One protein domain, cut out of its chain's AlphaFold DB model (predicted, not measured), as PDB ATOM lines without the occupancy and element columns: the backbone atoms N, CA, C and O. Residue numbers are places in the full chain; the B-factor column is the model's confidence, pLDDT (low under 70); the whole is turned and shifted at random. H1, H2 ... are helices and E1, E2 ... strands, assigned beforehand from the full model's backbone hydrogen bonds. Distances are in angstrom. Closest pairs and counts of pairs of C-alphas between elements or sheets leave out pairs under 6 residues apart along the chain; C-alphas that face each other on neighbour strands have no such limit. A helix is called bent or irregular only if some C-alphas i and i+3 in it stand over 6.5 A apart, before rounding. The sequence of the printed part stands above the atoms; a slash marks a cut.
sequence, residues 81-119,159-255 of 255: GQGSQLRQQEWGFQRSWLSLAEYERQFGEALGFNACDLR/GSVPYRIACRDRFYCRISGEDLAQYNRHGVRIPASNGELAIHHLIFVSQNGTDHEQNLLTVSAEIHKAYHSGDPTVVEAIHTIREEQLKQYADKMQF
ATOM      1  N   GLY A  81     250.681 345.180 389.208       57.00
ATOM      2  CA  GLY A  81     250.280 345.356 390.600       57.00
ATOM      3  C   GLY A  81     251.464 345.709 391.501       57.00
ATOM      4  O   GLY A  81     252.376 344.895 391.682       57.00
ATOM      5  N   GLN A  82     251.426 346.905 392.090       61.69
ATOM      6  CA  GLN A  82     252.287 347.288 393.208       61.69
ATOM      7  C   GLN A  82     251.765 346.612 394.481       61.69
ATOM      8  O   GLN A  82     250.629 346.832 394.907       61.69
ATOM      9  N   GLY A  83     252.564 345.717 395.058       68.06
ATOM     10  CA  GLY A  83     252.160 344.909 396.202       68.06
ATOM     11  C   GLY A  83     252.913 343.591 396.327       68.06
ATOM     12  O   GLY A  83     254.006 343.411 395.784       68.06
ATOM     13  N   SER A  84     252.323 342.659 397.070       64.75
ATOM     14  CA  SER A  84     252.850 341.337 397.397       64.75
ATOM     15  C   SER A  84     253.178 340.533 396.139       64.75
ATOM     16  O   SER A  84     252.331 339.935 395.465       64.75
ATOM     17  N   GLN A  85     254.471 340.517 395.818       63.81
ATOM     18  CA  GLN A  85     254.998 339.857 394.634       63.81
ATOM     19  C   GLN A  85     255.009 338.337 394.818       63.81
ATOM     20  O   GLN A  85     255.293 337.813 395.900       63.81
ATOM     21  N   LEU A  86     254.727 337.618 393.730       63.94
ATOM     22  CA  LEU A  86     255.001 336.187 393.629       63.94
ATOM     23  C   LEU A  86     256.518 335.995 393.654       63.94
ATOM     24  O   LEU A  86     257.208 336.326 392.695       63.94
ATOM     25  N   ARG A  87     257.043 335.463 394.756       59.53
ATOM     26  CA  ARG A  87     258.455 335.104 394.869       59.53
ATOM     27  C   ARG A  87     258.629 333.645 394.493       59.53
ATOM     28  O   ARG A  87     257.897 332.783 394.980       59.53
ATOM     29  N   GLN A  88     259.600 333.368 393.634       50.38
ATOM     30  CA  GLN A  88     259.990 331.998 393.338       50.38
ATOM     31  C   GLN A  88     260.694 331.400 394.565       50.38
ATOM     32  O   GLN A  88     261.652 331.966 395.082       50.38
ATOM     33  N   GLN A  89     260.183 330.269 395.031       64.00
ATOM     34  CA  GLN A  89     260.734 329.412 396.076       64.00
ATOM     35  C   GLN A  89     261.110 328.057 395.455       64.00
ATOM     36  O   GLN A  89     260.747 327.754 394.316       64.00
ATOM     37  N   GLU A  90     261.810 327.213 396.213       47.03
ATOM     38  CA  GLU A  90     262.309 325.906 395.750       47.03
ATOM     39  C   GLU A  90     261.192 324.972 395.223       47.03
ATOM     40  O   GLU A  90     261.412 324.167 394.318       47.03
ATOM     41  N   TRP A  91     259.963 325.143 395.727       50.59
ATOM     42  CA  TRP A  91     258.798 324.288 395.453       50.59
ATOM     43  C   TRP A  91     257.714 324.954 394.588       50.59
ATOM     44  O   TRP A  91     256.647 324.373 394.391       50.59
ATOM     45  N   GLY A  92     257.947 326.173 394.090       58.84
ATOM     46  CA  GLY A  92     256.961 326.930 393.311       58.84
ATOM     47  C   GLY A  92     256.975 328.424 393.621       58.84
ATOM     48  O   GLY A  92     257.922 328.935 394.202       58.84
ATOM     49  N   PHE A  93     255.925 329.142 393.231       57.34
ATOM     50  CA  PHE A  93     255.789 330.564 393.549       57.34
ATOM     51  C   PHE A  93     254.943 330.751 394.807       57.34
ATOM     52  O   PHE A  93     253.846 330.204 394.903       57.34
ATOM     53  N   GLN A  94     255.429 331.557 395.748       63.25
ATOM     54  CA  GLN A  94     254.698 331.939 396.952       63.25
ATOM     55  C   GLN A  94     254.589 333.460 397.023       63.25
ATOM     56  O   GLN A  94     255.576 334.174 396.840       63.25
ATOM     57  N   ARG A  95     253.389 333.975 397.305       70.75
ATOM     58  CA  ARG A  95     253.222 335.398 397.623       70.75
ATOM     59  C   ARG A  95     253.691 335.660 399.042       70.75
ATOM     60  O   ARG A  95     253.303 334.957 399.973       70.75
ATOM     61  N   SER A  96     254.501 336.695 399.195       78.44
ATOM     62  CA  SER A  96     254.907 337.218 400.495       78.44
ATOM     63  C   SER A  96     254.377 338.634 400.654       78.44
ATOM     64  O   SER A  96     254.554 339.451 399.749       78.44
ATOM     65  N   TRP A  97     253.792 338.934 401.812       86.06
ATOM     66  CA  TRP A  97     253.461 340.303 402.199       86.06
ATOM     67  C   TRP A  97     254.690 341.214 402.152       86.06
ATOM     68  O   TRP A  97     255.808 340.770 402.432       86.06
ATOM     69  N   LEU A  98     254.477 342.491 401.833       86.69
ATOM     70  CA  LEU A  98     255.545 343.485 401.845       86.69
ATOM     71  C   LEU A  98     256.118 343.687 403.260       86.69
ATOM     72  O   LEU A  98     255.408 343.614 404.272       86.69
ATOM     73  N   SER A  99     257.420 343.977 403.327       87.81
ATOM     74  CA  SER A  99     258.000 344.613 404.512       87.81
ATOM     75  C   SER A  99     257.536 346.076 404.583       87.81
ATOM     76  O   SER A  99     257.059 346.618 403.590       87.81
ATOM     77  N   LEU A 100     257.683 346.741 405.734       89.50
ATOM     78  CA  LEU A 100     257.328 348.168 405.833       89.50
ATOM     79  C   LEU A 100     258.208 349.045 404.934       89.50
ATOM     80  O   LEU A 100     257.687 349.911 404.247       89.50
ATOM     81  N   ALA A 101     259.511 348.762 404.873       88.88
ATOM     82  CA  ALA A 101     260.429 349.484 403.993       88.88
ATOM     83  C   ALA A 101     260.069 349.299 402.510       88.88
ATOM     84  O   ALA A 101     260.182 350.225 401.716       88.88
ATOM     85  N   GLU A 102     259.616 348.103 402.130       87.50
ATOM     86  CA  GLU A 102     259.193 347.828 400.758       87.50
ATOM     87  C   GLU A 102     257.850 348.484 400.427       87.50
ATOM     88  O   GLU A 102     257.680 348.974 399.315       87.50
ATOM     89  N   TYR A 103     256.922 348.537 401.388       90.38
ATOM     90  CA  TYR A 103     255.689 349.314 401.262       90.38
ATOM     91  C   TYR A 103     256.011 350.791 400.996       90.38
ATOM     92  O   TYR A 103     255.578 351.340 399.988       90.38
ATOM     93  N   GLU A 104     256.839 351.403 401.848       91.44
ATOM     94  CA  GLU A 104     257.269 352.801 401.713       91.44
ATOM     95  C   GLU A 104     257.953 353.071 400.375       91.44
ATOM     96  O   GLU A 104     257.654 354.052 399.701       91.44
ATOM     97  N   ARG A 105     258.839 352.165 399.950       89.62
ATOM     98  CA  ARG A 105     259.536 352.275 398.668       89.62
ATOM     99  C   ARG A 105     258.585 352.199 397.472       89.62
ATOM    100  O   ARG A 105     258.828 352.879 396.481       89.62
ATOM    101  N   GLN A 106     257.566 351.338 397.523       87.12
ATOM    102  CA  GLN A 106     256.628 351.160 396.409       87.12
ATOM    103  C   GLN A 106     255.600 352.289 396.328       87.12
ATOM    104  O   GLN A 106     255.343 352.777 395.233       87.12
ATOM    105  N   PHE A 107     255.041 352.703 397.464       88.44
ATOM    106  CA  PHE A 107     253.926 353.653 397.501       88.44
ATOM    107  C   PHE A 107     254.351 355.095 397.800       88.44
ATOM    108  O   PHE A 107     253.533 356.003 397.707       88.44
ATOM    109  N   GLY A 108     255.619 355.334 398.151       89.88
ATOM    110  CA  GLY A 108     256.128 356.672 398.471       89.88
ATOM    111  C   GLY A 108     255.601 357.238 399.793       89.88
ATOM    112  O   GLY A 108     255.809 358.415 400.078       89.88
ATOM    113  N   GLU A 109     254.936 356.418 400.607       90.44
ATOM    114  CA  GLU A 109     254.352 356.820 401.883       90.44
ATOM    115  C   GLU A 109     254.526 355.751 402.966       90.44
ATOM    116  O   GLU A 109     254.544 354.546 402.703       90.44
ATOM    117  N   ALA A 110     254.636 356.205 404.215       89.88
ATOM    118  CA  ALA A 110     254.644 355.322 405.369       89.88
ATOM    119  C   ALA A 110     253.230 354.850 405.689       89.88
ATOM    120  O   ALA A 110     252.288 355.639 405.747       89.88
ATOM    121  N   LEU A 111     253.093 353.559 405.972       87.94
ATOM    122  CA  LEU A 111     251.816 352.997 406.376       87.94
ATOM    123  C   LEU A 111     251.405 353.563 407.748       87.94
ATOM    124  O   LEU A 111     252.147 353.445 408.730       87.94
ATOM    125  N   GLY A 112     250.228 354.190 407.820       73.06
ATOM    126  CA  GLY A 112     249.934 355.244 408.798       73.06
ATOM    127  C   GLY A 112     249.881 354.836 410.276       73.06
ATOM    128  O   GLY A 112     249.873 355.700 411.156       73.06
ATOM    129  N   PHE A 113     249.852 353.539 410.608       68.00
ATOM    130  CA  PHE A 113     249.524 353.094 411.967       68.00
ATOM    131  C   PHE A 113     250.701 352.520 412.769       68.00
ATOM    132  O   PHE A 113     250.970 351.315 412.780       68.00
ATOM    133  N   ASN A 114     251.376 353.370 413.549       65.12
ATOM    134  CA  ASN A 114     252.608 352.977 414.238       65.12
ATOM    135  C   ASN A 114     252.452 352.321 415.626       65.12
ATOM    136  O   ASN A 114     253.324 351.529 416.005       65.12
ATOM    137  N   ALA A 115     251.367 352.558 416.369       74.38
ATOM    138  CA  ALA A 115     251.228 352.048 417.739       74.38
ATOM    139  C   ALA A 115     249.792 351.631 418.094       74.38
ATOM    140  O   ALA A 115     248.901 352.467 418.215       74.38
ATOM    141  N   CYS A 116     249.584 350.336 418.349       87.44
ATOM    142  CA  CYS A 116     248.305 349.811 418.822       87.44
ATOM    143  C   CYS A 116     248.276 349.755 420.352       87.44
ATOM    144  O   CYS A 116     249.012 348.989 420.976       87.44
ATOM    145  N   ASP A 117     247.436 350.590 420.964       91.12
ATOM    146  CA  ASP A 117     247.142 350.548 422.396       91.12
ATOM    147  C   ASP A 117     245.683 350.129 422.595       91.12
ATOM    148  O   ASP A 117     244.749 350.891 422.313       91.12
ATOM    149  N   LEU A 118     245.505 348.887 423.043       92.50
ATOM    150  CA  LEU A 118     244.200 348.242 423.200       92.50
ATOM    151  C   LEU A 118     243.622 348.376 424.612       92.50
ATOM    152  O   LEU A 118     242.536 347.863 424.877       92.50
ATOM    153  N   ARG A 119     244.312 349.082 425.516       92.88
ATOM    154  CA  ARG A 119     243.793 349.362 426.857       92.88
ATOM    155  C   ARG A 119     242.489 350.151 426.777       92.88
ATOM    156  O   ARG A 119     242.409 351.130 426.036       92.88
ATOM    157  N   GLY A 159     252.877 338.906 408.977       85.62
ATOM    158  CA  GLY A 159     253.743 339.874 408.301       85.62
ATOM    159  C   GLY A 159     253.540 341.304 408.811       85.62
ATOM    160  O   GLY A 159     252.534 341.618 409.445       85.62
ATOM    161  N   SER A 160     254.494 342.192 408.531       88.00
ATOM    162  CA  SER A 160     254.477 343.556 409.070       88.00
ATOM    163  C   SER A 160     253.332 344.418 408.542       88.00
ATOM    164  O   SER A 160     252.705 345.102 409.344       88.00
ATOM    165  N   VAL A 161     253.038 344.374 407.236       91.31
ATOM    166  CA  VAL A 161     251.890 345.101 406.664       91.31
ATOM    167  C   VAL A 161     250.575 344.560 407.237       91.31
ATOM    168  O   VAL A 161     249.873 345.340 407.877       91.31
ATOM    169  N   PRO A 162     250.282 343.243 407.177       91.62
ATOM    170  CA  PRO A 162     249.096 342.681 407.822       91.62
ATOM    171  C   PRO A 162     248.927 343.079 409.287       91.62
ATOM    172  O   PRO A 162     247.832 343.430 409.716       91.62
ATOM    173  N   TYR A 163     250.018 343.057 410.059       91.94
ATOM    174  CA  TYR A 163     249.996 343.451 411.465       91.94
ATOM    175  C   TYR A 163     249.538 344.896 411.648       91.94
ATOM    176  O   TYR A 163     248.766 345.198 412.555       91.94
ATOM    177  N   ARG A 164     250.003 345.802 410.790       92.50
ATOM    178  CA  ARG A 164     249.621 347.209 410.852       92.50
ATOM    179  C   ARG A 164     248.161 347.434 410.464       92.50
ATOM    180  O   ARG A 164     247.502 348.227 411.131       92.50
ATOM    181  N   ILE A 165     247.654 346.704 409.471       94.56
ATOM    182  CA  ILE A 165     246.229 346.724 409.106       94.56
ATOM    183  C   ILE A 165     245.372 346.228 410.276       94.56
ATOM    184  O   ILE A 165     244.450 346.921 410.701       94.56
ATOM    185  N   ALA A 166     245.753 345.107 410.899       94.44
ATOM    186  CA  ALA A 166     245.100 344.620 412.115       94.44
ATOM    187  C   ALA A 166     245.146 345.657 413.247       94.44
ATOM    188  O   ALA A 166     244.162 345.869 413.951       94.44
ATOM    189  N   CYS A 167     246.269 346.357 413.413       93.25
ATOM    190  CA  CYS A 167     246.400 347.413 414.411       93.25
ATOM    191  C   CYS A 167     245.482 348.617 414.139       93.25
ATOM    192  O   CYS A 167     244.879 349.115 415.095       93.25
ATOM    193  N   ARG A 168     245.363 349.057 412.875       94.19
ATOM    194  CA  ARG A 168     244.426 350.103 412.423       94.19
ATOM    195  C   ARG A 168     242.991 349.719 412.769       94.19
ATOM    196  O   ARG A 168     242.267 350.501 413.375       94.19
ATOM    197  N   ASP A 169     242.626 348.478 412.467       95.12
ATOM    198  CA  ASP A 169     241.300 347.914 412.728       95.12
ATOM    199  C   ASP A 169     241.115 347.477 414.190       95.12
ATOM    200  O   ASP A 169     240.101 346.886 414.557       95.12
ATOM    201  N   ARG A 170     242.104 347.764 415.048       94.25
ATOM    202  CA  ARG A 170     242.148 347.389 416.463       94.25
ATOM    203  C   ARG A 170     241.875 345.902 416.693       94.25
ATOM    204  O   ARG A 170     241.377 345.569 417.762       94.25
ATOM    205  N   PHE A 171     242.229 345.027 415.749       95.25
ATOM    206  CA  PHE A 171     241.994 343.579 415.771       95.25
ATOM    207  C   PHE A 171     240.508 343.190 415.843       95.25
ATOM    208  O   PHE A 171     240.186 342.132 416.365       95.25
ATOM    209  N   TYR A 172     239.596 344.032 415.358       97.44
ATOM    210  CA  TYR A 172     238.205 343.628 415.157       97.44
ATOM    211  C   TYR A 172     237.979 343.187 413.715       97.44
ATOM    212  O   TYR A 172     238.502 343.802 412.780       97.44
ATOM    213  N   CYS A 173     237.172 342.143 413.531       98.25
ATOM    214  CA  CYS A 173     236.650 341.792 412.221       98.25
ATOM    215  C   CYS A 173     235.778 342.946 411.725       98.25
ATOM    216  O   CYS A 173     234.795 343.315 412.368       98.25
ATOM    217  N   ARG A 174     236.120 343.524 410.576       98.00
ATOM    218  CA  ARG A 174     235.410 344.689 410.032       98.00
ATOM    219  C   ARG A 174     234.057 344.352 409.402       98.00
ATOM    220  O   ARG A 174     233.363 345.270 408.986       98.00
ATOM    221  N   ILE A 175     233.700 343.067 409.365       98.00
ATOM    222  CA  ILE A 175     232.406 342.564 408.895       98.00
ATOM    223  C   ILE A 175     231.539 342.120 410.077       98.00
ATOM    224  O   ILE A 175     230.478 342.688 410.299       98.00
ATOM    225  N   SER A 176     231.996 341.144 410.870       97.38
ATOM    226  CA  SER A 176     231.200 340.576 411.970       97.38
ATOM    227  C   SER A 176     231.315 341.334 413.297       97.38
ATOM    228  O   SER A 176     230.524 341.097 414.205       97.38
ATOM    229  N   GLY A 177     232.315 342.207 413.457       97.50
ATOM    230  CA  GLY A 177     232.625 342.857 414.737       97.50
ATOM    231  C   GLY A 177     233.317 341.948 415.759       97.50
ATOM    232  O   GLY A 177     233.591 342.389 416.873       97.50
ATOM    233  N   GLU A 178     233.626 340.700 415.395       97.88
ATOM    234  CA  GLU A 178     234.312 339.739 416.261       97.88
ATOM    235  C   GLU A 178     235.667 340.268 416.753       97.88
ATOM    236  O   GLU A 178     236.425 340.892 416.002       97.88
ATOM    237  N   ASP A 179     235.983 340.003 418.022       97.50
ATOM    238  CA  ASP A 179     237.270 340.339 418.617       97.50
ATOM    239  C   ASP A 179     238.333 339.286 418.275       97.50
ATOM    240  O   ASP A 179     238.325 338.173 418.796       97.50
ATOM    241  N   LEU A 180     239.280 339.665 417.420       96.31
ATOM    242  CA  LEU A 180     240.353 338.801 416.928       96.31
ATOM    243  C   LEU A 180     241.682 339.035 417.661       96.31
ATOM    244  O   LEU A 180     242.735 338.545 417.240       96.31
ATOM    245  N   ALA A 181     241.667 339.814 418.747       94.88
ATOM    246  CA  ALA A 181     242.838 340.011 419.587       94.88
ATOM    247  C   ALA A 181     242.987 338.883 420.608       94.88
ATOM    248  O   ALA A 181     242.028 338.374 421.186       94.88
ATOM    249  N   GLN A 182     244.232 338.557 420.922       93.44
ATOM    250  CA  GLN A 182     244.552 337.671 422.020       93.44
ATOM    251  C   GLN A 182     244.297 338.359 423.369       93.44
ATOM    252  O   GLN A 182     244.676 339.512 423.599       93.44
ATOM    253  N   TYR A 183     243.749 337.590 424.305       95.06
ATOM    254  CA  TYR A 183     243.729 337.918 425.724       95.06
ATOM    255  C   TYR A 183     244.837 337.141 426.424       95.06
ATOM    256  O   TYR A 183     244.976 335.928 426.260       95.06
ATOM    257  N   ASN A 184     245.679 337.840 427.180       94.19
ATOM    258  CA  ASN A 184     246.747 337.176 427.917       94.19
ATOM    259  C   ASN A 184     246.224 336.524 429.211       94.19
ATOM    260  O   ASN A 184     245.062 336.663 429.585       94.19
ATOM    261  N   ARG A 185     247.123 335.875 429.960       94.75
ATOM    262  CA  ARG A 185     246.810 335.212 431.243       94.75
ATOM    263  C   ARG A 185     246.201 336.114 432.330       94.75
ATOM    264  O   ARG A 185     245.783 335.610 433.360       94.75
ATOM    265  N   HIS A 186     246.237 337.433 432.152       96.06
ATOM    266  CA  HIS A 186     245.654 338.412 433.070       96.06
ATOM    267  C   HIS A 186     244.301 338.941 432.564       96.06
ATOM    268  O   HIS A 186     243.802 339.921 433.104       96.06
ATOM    269  N   GLY A 187     243.736 338.352 431.504       95.19
ATOM    270  CA  GLY A 187     242.505 338.835 430.874       95.19
ATOM    271  C   GLY A 187     242.675 340.175 430.153       95.19
ATOM    272  O   GLY A 187     241.690 340.849 429.861       95.19
ATOM    273  N   VAL A 188     243.913 340.592 429.866       95.81
ATOM    274  CA  VAL A 188     244.186 341.851 429.164       95.81
ATOM    275  C   VAL A 188     244.288 341.589 427.668       95.81
ATOM    276  O   VAL A 188     245.090 340.760 427.230       95.81
ATOM    277  N   ARG A 189     243.498 342.339 426.895       95.00
ATOM    278  CA  ARG A 189     243.518 342.361 425.431       95.00
ATOM    279  C   ARG A 189     244.819 342.987 424.921       95.00
ATOM    280  O   ARG A 189     245.115 344.141 425.242       95.00
ATOM    281  N   ILE A 190     245.592 342.248 424.127       93.81
ATOM    282  CA  ILE A 190     246.898 342.676 423.598       93.81
ATOM    283  C   ILE A 190     246.904 342.662 422.061       93.81
ATOM    284  O   ILE A 190     246.145 341.903 421.467       93.81
ATOM    285  N   PRO A 191     247.724 343.497 421.391       93.06
ATOM    286  CA  PRO A 191     247.780 343.561 419.929       93.06
ATOM    287  C   PRO A 191     248.566 342.371 419.367       93.06
ATOM    288  O   PRO A 191     249.700 342.496 418.914       93.06
ATOM    289  N   ALA A 192     247.964 341.196 419.463       92.25
ATOM    290  CA  ALA A 192     248.409 339.945 418.876       92.25
ATOM    291  C   ALA A 192     247.164 339.196 418.392       92.25
ATOM    292  O   ALA A 192     246.111 339.306 419.017       92.25
ATOM    293  N   SER A 193     247.271 338.469 417.281       92.19
ATOM    294  CA  SER A 193     246.157 337.678 416.749       92.19
ATOM    295  C   SER A 193     245.795 336.541 417.708       92.19
ATOM    296  O   SER A 193     246.684 335.925 418.299       92.19
ATOM    297  N   ASN A 194     244.503 336.238 417.833       92.56
ATOM    298  CA  ASN A 194     244.016 335.039 418.518       92.56
ATOM    299  C   ASN A 194     244.195 333.743 417.694       92.56
ATOM    300  O   ASN A 194     243.936 332.664 418.216       92.56
ATOM    301  N   GLY A 195     244.661 333.842 416.444       91.12
ATOM    302  CA  GLY A 195     244.813 332.726 415.501       91.12
ATOM    303  C   GLY A 195     243.809 332.757 414.347       91.12
ATOM    304  O   GLY A 195     244.125 332.266 413.269       91.12
ATOM    305  N   GLU A 196     242.672 333.430 414.527       94.19
ATOM    306  CA  GLU A 196     241.566 333.479 413.560       94.19
ATOM    307  C   GLU A 196     241.572 334.753 412.703       94.19
ATOM    308  O   GLU A 196     240.662 334.986 411.917       94.19
ATOM    309  N   LEU A 197     242.583 335.615 412.834       94.69
ATOM    310  CA  LEU A 197     242.679 336.853 412.060       94.69
ATOM    311  C   LEU A 197     243.225 336.615 410.648       94.69
ATOM    312  O   LEU A 197     244.311 336.059 410.474       94.69
ATOM    313  N   ALA A 198     242.539 337.169 409.649       94.81
ATOM    314  CA  ALA A 198     242.993 337.265 408.269       94.81
ATOM    315  C   ALA A 198     242.957 338.720 407.764       94.81
ATOM    316  O   ALA A 198     242.202 339.557 408.257       94.81
ATOM    317  N   ILE A 199     243.786 339.018 406.760       94.88
ATOM    318  CA  ILE A 199     243.727 340.278 406.010       94.88
ATOM    319  C   ILE A 199     243.242 339.969 404.599       94.88
ATOM    320  O   ILE A 199     243.807 339.105 403.929       94.88
ATOM    321  N   HIS A 200     242.203 340.677 404.174       95.25
ATOM    322  CA  HIS A 200     241.541 340.510 402.890       95.25
ATOM    323  C   HIS A 200     241.803 341.710 401.976       95.25
ATOM    324  O   HIS A 200     241.780 342.850 402.437       95.25
ATOM    325  N   HIS A 201     242.024 341.450 400.688       93.94
ATOM    326  CA  HIS A 201     242.082 342.478 399.648       93.94
ATOM    327  C   HIS A 201     240.676 342.781 399.127       93.94
ATOM    328  O   HIS A 201     239.997 341.857 398.692       93.94
ATOM    329  N   LEU A 202     240.264 344.051 399.112       95.12
ATOM    330  CA  LEU A 202     238.959 344.473 398.580       95.12
ATOM    331  C   LEU A 202     238.903 344.372 397.047       95.12
ATOM    332  O   LEU A 202     237.904 343.936 396.477       95.12
ATOM    333  N   ILE A 203     239.992 344.756 396.382       90.31
ATOM    334  CA  ILE A 203     240.265 344.497 394.969       90.31
ATOM    335  C   ILE A 203     241.396 343.488 394.916       90.31
ATOM    336  O   ILE A 203     242.482 343.718 395.455       90.31
ATOM    337  N   PHE A 204     241.157 342.359 394.257       84.56
ATOM    338  CA  PHE A 204     242.171 341.327 394.178       84.56
ATOM    339  C   PHE A 204     243.372 341.778 393.370       84.56
ATOM    340  O   PHE A 204     243.256 342.410 392.326       84.56
ATOM    341  N   VAL A 205     244.541 341.310 393.785       75.81
ATOM    342  CA  VAL A 205     245.788 341.508 393.045       75.81
ATOM    343  C   VAL A 205     245.709 340.936 391.617       75.81
ATOM    344  O   VAL A 205     246.329 341.456 390.696       75.81
ATOM    345  N   SER A 206     244.911 339.884 391.389       74.06
ATOM    346  CA  SER A 206     244.627 339.356 390.041       74.06
ATOM    347  C   SER A 206     243.741 340.266 389.181       74.06
ATOM    348  O   SER A 206     243.588 340.007 387.993       74.06
ATOM    349  N   GLN A 207     243.141 341.288 389.784       78.00
ATOM    350  CA  GLN A 207     242.280 342.304 389.179       78.00
ATOM    351  C   GLN A 207     242.915 343.700 389.323       78.00
ATOM    352  O   GLN A 207     242.204 344.685 389.464       78.00
ATOM    353  N   ASN A 208     244.251 343.776 389.330       78.31
ATOM    354  CA  ASN A 208     245.042 345.006 389.497       78.31
ATOM    355  C   ASN A 208     244.913 345.718 390.856       78.31
ATOM    356  O   ASN A 208     245.339 346.864 390.984       78.31
ATOM    357  N   GLY A 209     244.390 345.051 391.885       85.56
ATOM    358  CA  GLY A 209     244.392 345.590 393.242       85.56
ATOM    359  C   GLY A 209     245.797 345.702 393.842       85.56
ATOM    360  O   GLY A 209     246.675 344.882 393.554       85.56
ATOM    361  N   THR A 210     246.002 346.701 394.699       89.38
ATOM    362  CA  THR A 210     247.294 346.986 395.355       89.38
ATOM    363  C   THR A 210     247.366 346.434 396.785       89.38
ATOM    364  O   THR A 210     246.356 346.048 397.373       89.38
ATOM    365  N   ASP A 211     248.556 346.424 397.392       90.56
ATOM    366  CA  ASP A 211     248.711 346.191 398.844       90.56
ATOM    367  C   ASP A 211     248.556 347.479 399.680       90.56
ATOM    368  O   ASP A 211     248.904 347.490 400.863       90.56
ATOM    369  N   HIS A 212     248.064 348.570 399.086       92.12
ATOM    370  CA  HIS A 212     247.851 349.829 399.790       92.12
ATOM    371  C   HIS A 212     246.840 349.634 400.933       92.12
ATOM    372  O   HIS A 212     245.876 348.882 400.790       92.12
ATOM    373  N   GLU A 213     247.026 350.298 402.082       92.44
ATOM    374  CA  GLU A 213     246.216 350.007 403.278       92.44
ATOM    375  C   GLU A 213     244.696 350.154 403.065       92.44
ATOM    376  O   GLU A 213     243.929 349.391 403.652       92.44
ATOM    377  N   GLN A 214     244.250 351.076 402.207       93.38
ATOM    378  CA  GLN A 214     242.841 351.294 401.856       93.38
ATOM    379  C   GLN A 214     242.239 350.112 401.082       93.38
ATOM    380  O   GLN A 214     241.036 349.892 401.155       93.38
ATOM    381  N   ASN A 215     243.064 349.305 400.403       94.88
ATOM    382  CA  ASN A 215     242.628 348.078 399.736       94.88
ATOM    383  C   ASN A 215     242.637 346.848 400.661       94.88
ATOM    384  O   ASN A 215     242.277 345.753 400.235       94.88
ATOM    385  N   LEU A 216     243.059 346.994 401.921       95.06
ATOM    386  CA  LEU A 216     243.213 345.890 402.867       95.06
ATOM    387  C   LEU A 216     242.231 346.009 404.034       95.06
ATOM    388  O   LEU A 216     242.073 347.072 404.636       95.06
ATOM    389  N   LEU A 217     241.628 344.885 404.415       96.75
ATOM    390  CA  LEU A 217     240.615 344.803 405.464       96.75
ATOM    391  C   LEU A 217     240.922 343.675 406.456       96.75
ATOM    392  O   LEU A 217     241.210 342.552 406.045       96.75
ATOM    393  N   THR A 218     240.821 343.945 407.759       97.44
ATOM    394  CA  THR A 218     240.885 342.889 408.783       97.44
ATOM    395  C   THR A 218     239.561 342.137 408.869       97.44
ATOM    396  O   THR A 218     238.512 342.735 409.112       97.44
ATOM    397  N   VAL A 219     239.609 340.816 408.716       98.38
ATOM    398  CA  VAL A 219     238.453 339.914 408.817       98.38
ATOM    399  C   VAL A 219     238.810 338.668 409.632       98.38
ATOM    400  O   VAL A 219     239.989 338.385 409.849       98.38
ATOM    401  N   SER A 220     237.813 337.912 410.086       97.88
ATOM    402  CA  SER A 220     238.050 336.581 410.652       97.88
ATOM    403  C   SER A 220     238.310 335.558 409.541       97.88
ATOM    404  O   SER A 220     237.930 335.765 408.384       97.88
ATOM    405  N   ALA A 221     238.963 334.445 409.872       96.31
ATOM    406  CA  ALA A 221     239.239 333.350 408.947       96.31
ATOM    407  C   ALA A 221     237.941 332.755 408.384       96.31
ATOM    408  O   ALA A 221     237.878 332.413 407.201       96.31
ATOM    409  N   GLU A 222     236.892 332.700 409.208       97.69
ATOM    410  CA  GLU A 222     235.551 332.286 408.806       97.69
ATOM    411  C   GLU A 222     234.954 333.228 407.756       97.69
ATOM    412  O   GLU A 222     234.613 332.774 406.665       97.69
ATOM    413  N   ILE A 223     234.915 334.539 408.026       98.25
ATOM    414  CA  ILE A 223     234.417 335.542 407.073       98.25
ATOM    415  C   ILE A 223     235.236 335.521 405.781       98.25
ATOM    416  O   ILE A 223     234.682 335.574 404.684       98.25
ATOM    417  N   HIS A 224     236.559 335.387 405.892       96.62
ATOM    418  CA  HIS A 224     237.431 335.288 404.730       96.62
ATOM    419  C   HIS A 224     237.074 334.075 403.861       96.62
ATOM    420  O   HIS A 224     236.955 334.192 402.641       96.62
ATOM    421  N   LYS A 225     236.861 332.909 404.481       96.19
ATOM    422  CA  LYS A 225     236.447 331.687 403.783       96.19
ATOM    423  C   LYS A 225     235.045 331.820 403.182       96.19
ATOM    424  O   LYS A 225     234.843 331.370 402.053       96.19
ATOM    425  N   ALA A 226     234.104 332.427 403.902       94.12
ATOM    426  CA  ALA A 226     232.733 332.644 403.446       94.12
ATOM    427  C   ALA A 226     232.690 333.531 402.193       94.12
ATOM    428  O   ALA A 226     232.061 333.151 401.207       94.12
ATOM    429  N   TYR A 227     233.458 334.629 402.173       95.69
ATOM    430  CA  TYR A 227     233.595 335.483 400.990       95.69
ATOM    431  C   TYR A 227     234.054 334.686 399.762       95.69
ATOM    432  O   TYR A 227     233.406 334.709 398.719       95.69
ATOM    433  N   HIS A 228     235.149 333.925 399.887       90.56
ATOM    434  CA  HIS A 228     235.693 333.135 398.769       90.56
ATOM    435  C   HIS A 228     234.806 331.955 398.365       90.56
ATOM    436  O   HIS A 228     234.952 331.425 397.265       90.56
ATOM    437  N   SER A 229     233.888 331.548 399.240       92.19
ATOM    438  CA  SER A 229     232.862 330.546 398.938       92.19
ATOM    439  C   SER A 229     231.619 331.157 398.281       92.19
ATOM    440  O   SER A 229     230.743 330.410 397.856       92.19
ATOM    441  N   GLY A 230     231.548 332.489 398.167       88.94
ATOM    442  CA  GLY A 230     230.440 333.203 397.540       88.94
ATOM    443  C   GLY A 230     229.220 333.393 398.440       88.94
ATOM    444  O   GLY A 230     228.114 333.490 397.914       88.94
ATOM    445  N   ASP A 231     229.393 333.426 399.767       94.44
ATOM    446  CA  ASP A 231     228.294 333.746 400.686       94.44
ATOM    447  C   ASP A 231     227.694 335.127 400.342       94.44
ATOM    448  O   ASP A 231     228.424 336.123 400.395       94.44
ATOM    449  N   PRO A 232     226.398 335.223 399.980       93.94
ATOM    450  CA  PRO A 232     225.830 336.463 399.453       93.94
ATOM    451  C   PRO A 232     225.919 337.638 400.426       93.94
ATOM    452  O   PRO A 232     226.255 338.747 400.014       93.94
ATOM    453  N   THR A 233     225.668 337.396 401.714       96.94
ATOM    454  CA  THR A 233     225.655 338.443 402.741       96.94
ATOM    455  C   THR A 233     227.063 338.963 403.007       96.94
ATOM    456  O   THR A 233     227.278 340.172 403.091       96.94
ATOM    457  N   VAL A 234     228.048 338.066 403.094       96.69
ATOM    458  CA  VAL A 234     229.451 338.460 403.285       96.69
ATOM    459  C   VAL A 234     230.002 339.173 402.048       96.69
ATOM    460  O   VAL A 234     230.706 340.177 402.184       96.69
ATOM    461  N   VAL A 235     229.682 338.683 400.846       95.75
ATOM    462  CA  VAL A 235     230.091 339.312 399.582       95.75
ATOM    463  C   VAL A 235     229.515 340.720 399.469       95.75
ATOM    464  O   VAL A 235     230.263 341.649 399.171       95.75
ATOM    465  N   GLU A 236     228.223 340.895 399.753       97.38
ATOM    466  CA  GLU A 236     227.572 342.207 399.743       97.38
ATOM    467  C   GLU A 236     228.217 343.166 400.752       97.38
ATOM    468  O   GLU A 236     228.572 344.286 400.388       97.38
ATOM    469  N   ALA A 237     228.463 342.721 401.988       97.88
ATOM    470  CA  ALA A 237     229.093 343.551 403.012       97.88
ATOM    471  C   ALA A 237     230.508 344.013 402.611       97.88
ATOM    472  O   ALA A 237     230.844 345.192 402.743       97.88
ATOM    473  N   ILE A 238     231.334 343.106 402.078       97.19
ATOM    474  CA  ILE A 238     232.683 343.447 401.599       97.19
ATOM    475  C   ILE A 238     232.620 344.367 400.376       97.19
ATOM    476  O   ILE A 238     233.404 345.314 400.287       97.19
ATOM    477  N   HIS A 239     231.691 344.133 399.448       96.88
ATOM    478  CA  HIS A 239     231.521 344.994 398.278       96.88
ATOM    479  C   HIS A 239     231.074 346.400 398.665       96.88
ATOM    480  O   HIS A 239     231.641 347.353 398.145       96.88
ATOM    481  N   THR A 240     230.157 346.557 399.618       97.81
ATOM    482  CA  THR A 240     229.769 347.880 400.125       97.81
ATOM    483  C   THR A 240     230.982 348.652 400.648       97.81
ATOM    484  O   THR A 240     231.211 349.784 400.228       97.81
ATOM    485  N   ILE A 241     231.829 348.013 401.468       97.19
ATOM    486  CA  ILE A 241     233.073 348.631 401.952       97.19
ATOM    487  C   ILE A 241     234.004 348.977 400.782       97.19
ATOM    488  O   ILE A 241     234.584 350.061 400.759       97.19
ATOM    489  N   ARG A 242     234.154 348.078 399.800       96.75
ATOM    490  CA  ARG A 242     234.967 348.331 398.603       96.75
ATOM    491  C   ARG A 242     234.485 349.567 397.851       96.75
ATOM    492  O   ARG A 242     235.305 350.425 397.540       96.75
ATOM    493  N   GLU A 243     233.189 349.668 397.572       96.88
ATOM    494  CA  GLU A 243     232.619 350.798 396.833       96.88
ATOM    495  C   GLU A 243     232.753 352.115 397.610       96.88
ATOM    496  O   GLU A 243     233.014 353.164 397.022       96.88
ATOM    497  N   GLU A 244     232.625 352.086 398.938       96.12
ATOM    498  CA  GLU A 244     232.879 353.256 399.785       96.12
ATOM    499  C   GLU A 244     234.342 353.707 399.738       96.12
ATOM    500  O   GLU A 244     234.608 354.901 399.589       96.12
ATOM    501  N   GLN A 245     235.289 352.768 399.819       95.38
ATOM    502  CA  GLN A 245     236.722 353.068 399.741       95.38
ATOM    503  C   GLN A 245     237.111 353.583 398.350       95.38
ATOM    504  O   GLN A 245     237.838 354.569 398.240       95.38
ATOM    505  N   LEU A 246     236.567 352.988 397.285       94.81
ATOM    506  CA  LEU A 246     236.817 353.406 395.904       94.81
ATOM    507  C   LEU A 246     236.392 354.853 395.638       94.81
ATOM    508  O   LEU A 246     237.086 355.563 394.915       94.81
ATOM    509  N   LYS A 247     235.309 355.337 396.258       95.19
ATOM    510  CA  LYS A 247     234.888 356.745 396.122       95.19
ATOM    511  C   LYS A 247     235.948 357.740 396.600       95.19
ATOM    512  O   LYS A 247     235.940 358.878 396.145       95.19
ATOM    513  N   GLN A 248     236.814 357.339 397.529       94.12
ATOM    514  CA  GLN A 248     237.799 358.222 398.159       94.12
ATOM    515  C   GLN A 248     239.238 357.926 397.728       94.12
ATOM    516  O   GLN A 248     240.063 358.834 397.739       94.12
ATOM    517  N   TYR A 249     239.537 356.678 397.365       93.81
ATOM    518  CA  TYR A 249     240.905 356.175 397.223       93.81
ATOM    519  C   TYR A 249     241.106 355.309 395.971       93.81
ATOM    520  O   TYR A 249     241.961 354.421 395.960       93.81
ATOM    521  N   ALA A 250     240.308 355.523 394.918       90.38
ATOM    522  CA  ALA A 250     240.415 354.764 393.670       90.38
ATOM    523  C   ALA A 250     241.844 354.741 393.100       90.38
ATOM    524  O   ALA A 250     242.309 353.694 392.668       90.38
ATOM    525  N   ASP A 251     242.552 355.867 393.146       88.56
ATOM    526  CA  ASP A 251     243.936 356.026 392.681       88.56
ATOM    527  C   ASP A 251     244.952 355.179 393.466       88.56
ATOM    528  O   ASP A 251     246.009 354.828 392.947       88.56
ATOM    529  N   LYS A 252     244.628 354.829 394.712       87.94
ATOM    530  CA  LYS A 252     245.477 354.023 395.598       87.94
ATOM    531  C   LYS A 252     245.141 352.537 395.553       87.94
ATOM    532  O   LYS A 252     246.015 351.698 395.783       87.94
ATOM    533  N   MET A 253     243.879 352.194 395.305       88.31
ATOM    534  CA  MET A 253     243.386 350.817 395.406       88.31
ATOM    535  C   MET A 253     243.618 349.978 394.146       88.31
ATOM    536  O   MET A 253     243.692 348.753 394.254       88.31
ATOM    537  N   GLN A 254     243.742 350.608 392.976       82.12
ATOM    538  CA  GLN A 254     243.853 349.936 391.678       82.12
ATOM    539  C   GLN A 254     244.862 350.631 390.755       82.12
ATOM    540  O   GLN A 254     245.075 351.836 390.860       82.12
ATOM    541  N   PHE A 255     245.455 349.844 389.852       67.56
ATOM    542  CA  PHE A 255     246.294 350.296 388.735       67.56
ATOM    543  C   PHE A 255     245.555 350.240 387.397       67.56
ATOM    544  O   PHE A 255     244.914 349.193 387.121       67.56
TER     545      PHE A 255
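This is residues 81 to 119 and 159 to 255 of the 255 residues of an uncharacterized protein of Enterococcus sp. 9E7_DIV0242 (UniProt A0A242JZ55). The antiparallel hairpin of E5 and E6 makes the middle, with H2 packed on one side of it and H3 on the other; H4 runs on from the H3 side and turns sharply near its end. Hairpin E3 and E4 extends one end of the longest axis, H1 meets H2 at one end, and hairpin E1 and E2 lies farthest out. The printed part has 136 residues, with four named helices and six named strands in the order E1 E2 H1 H2 E3 E4 E5 E6 H3 H4, a mixed class of helices and strands. The strands form three separate two-stranded antiparallel sheets. The whole is compact, with a radius of gyration of the C-alphas of 15.3 A and spans of 44 by 37 by 36 A.

Find C-alpha 197 at (242.679, 336.853, 412.060), where E5, residues 197 to 201, begins and runs 13.6 A; E6, residues 216 to 220, runs 13.2 A. H3 is residues 221 to 228, and H4, residues 232 to 253, ends at C-alpha 253 at (243.386, 350.817, 395.406), 23.0 A from its first C-alpha. H4 is irregular, with C-alphas 248 and 251 lying 8.5 A apart, and has a kink of 85 degrees near residue 247. H2 is residues 160 to 168, 12.5 A long, and H1 is residues 100 to 107. Look for E3 at residues 181 to 183 and E4 at 189 to 193. E1, residues 86 to 89, begins at C-alpha 86 at (255.001, 336.187, 393.629), and E2 is residues 92 to 95.

Begin at the hairpin E5 and E6, where N 198 and O 219 are 2.8 A apart, within hydrogen-bond range. The closest C-alphas of H2 and E6, Ala 166 and Thr 218, are 5.6 A apart; those of E5 and H3, Ala 198 and Ala 221, are 5.5 A apart. H3 and H4 touch, about perpendicular at 84 degrees, through residues 234 to 235 of H4 alone, with C-alphas of Tyr 227 and Val 235 closest at 5.4 A. H4 and E6 are near each other. H1 and H2 only just touch, with 3 pairs of C-alphas within 8 A, the closest being Leu 100 and Val 161 at 6.3 A. In hairpin E3 and E4, N 182 and O 192 are 2.8 A apart; in hairpin E1 and E2, N 89 and O 92 are 2.8 A apart. E1 is apart from H1 and H2, for instance. Every O i to N i+4 pair is within hydrogen-bond range in H1, H2 and H3, and 15 of 18 are in H4.

The C-alphas of His 186 and Phe 255 are the two farthest apart, at 45.9 A. Residues 120 to 158 are not printed, and C-alphas 119 and 159 are 23.1 A apart across the cut. The links H2 to E3 and E5 to E6 are long. The mean pLDDT of the printed part is 88.2, and residues 81 to 94, 113 to 114 and 255 are under 70.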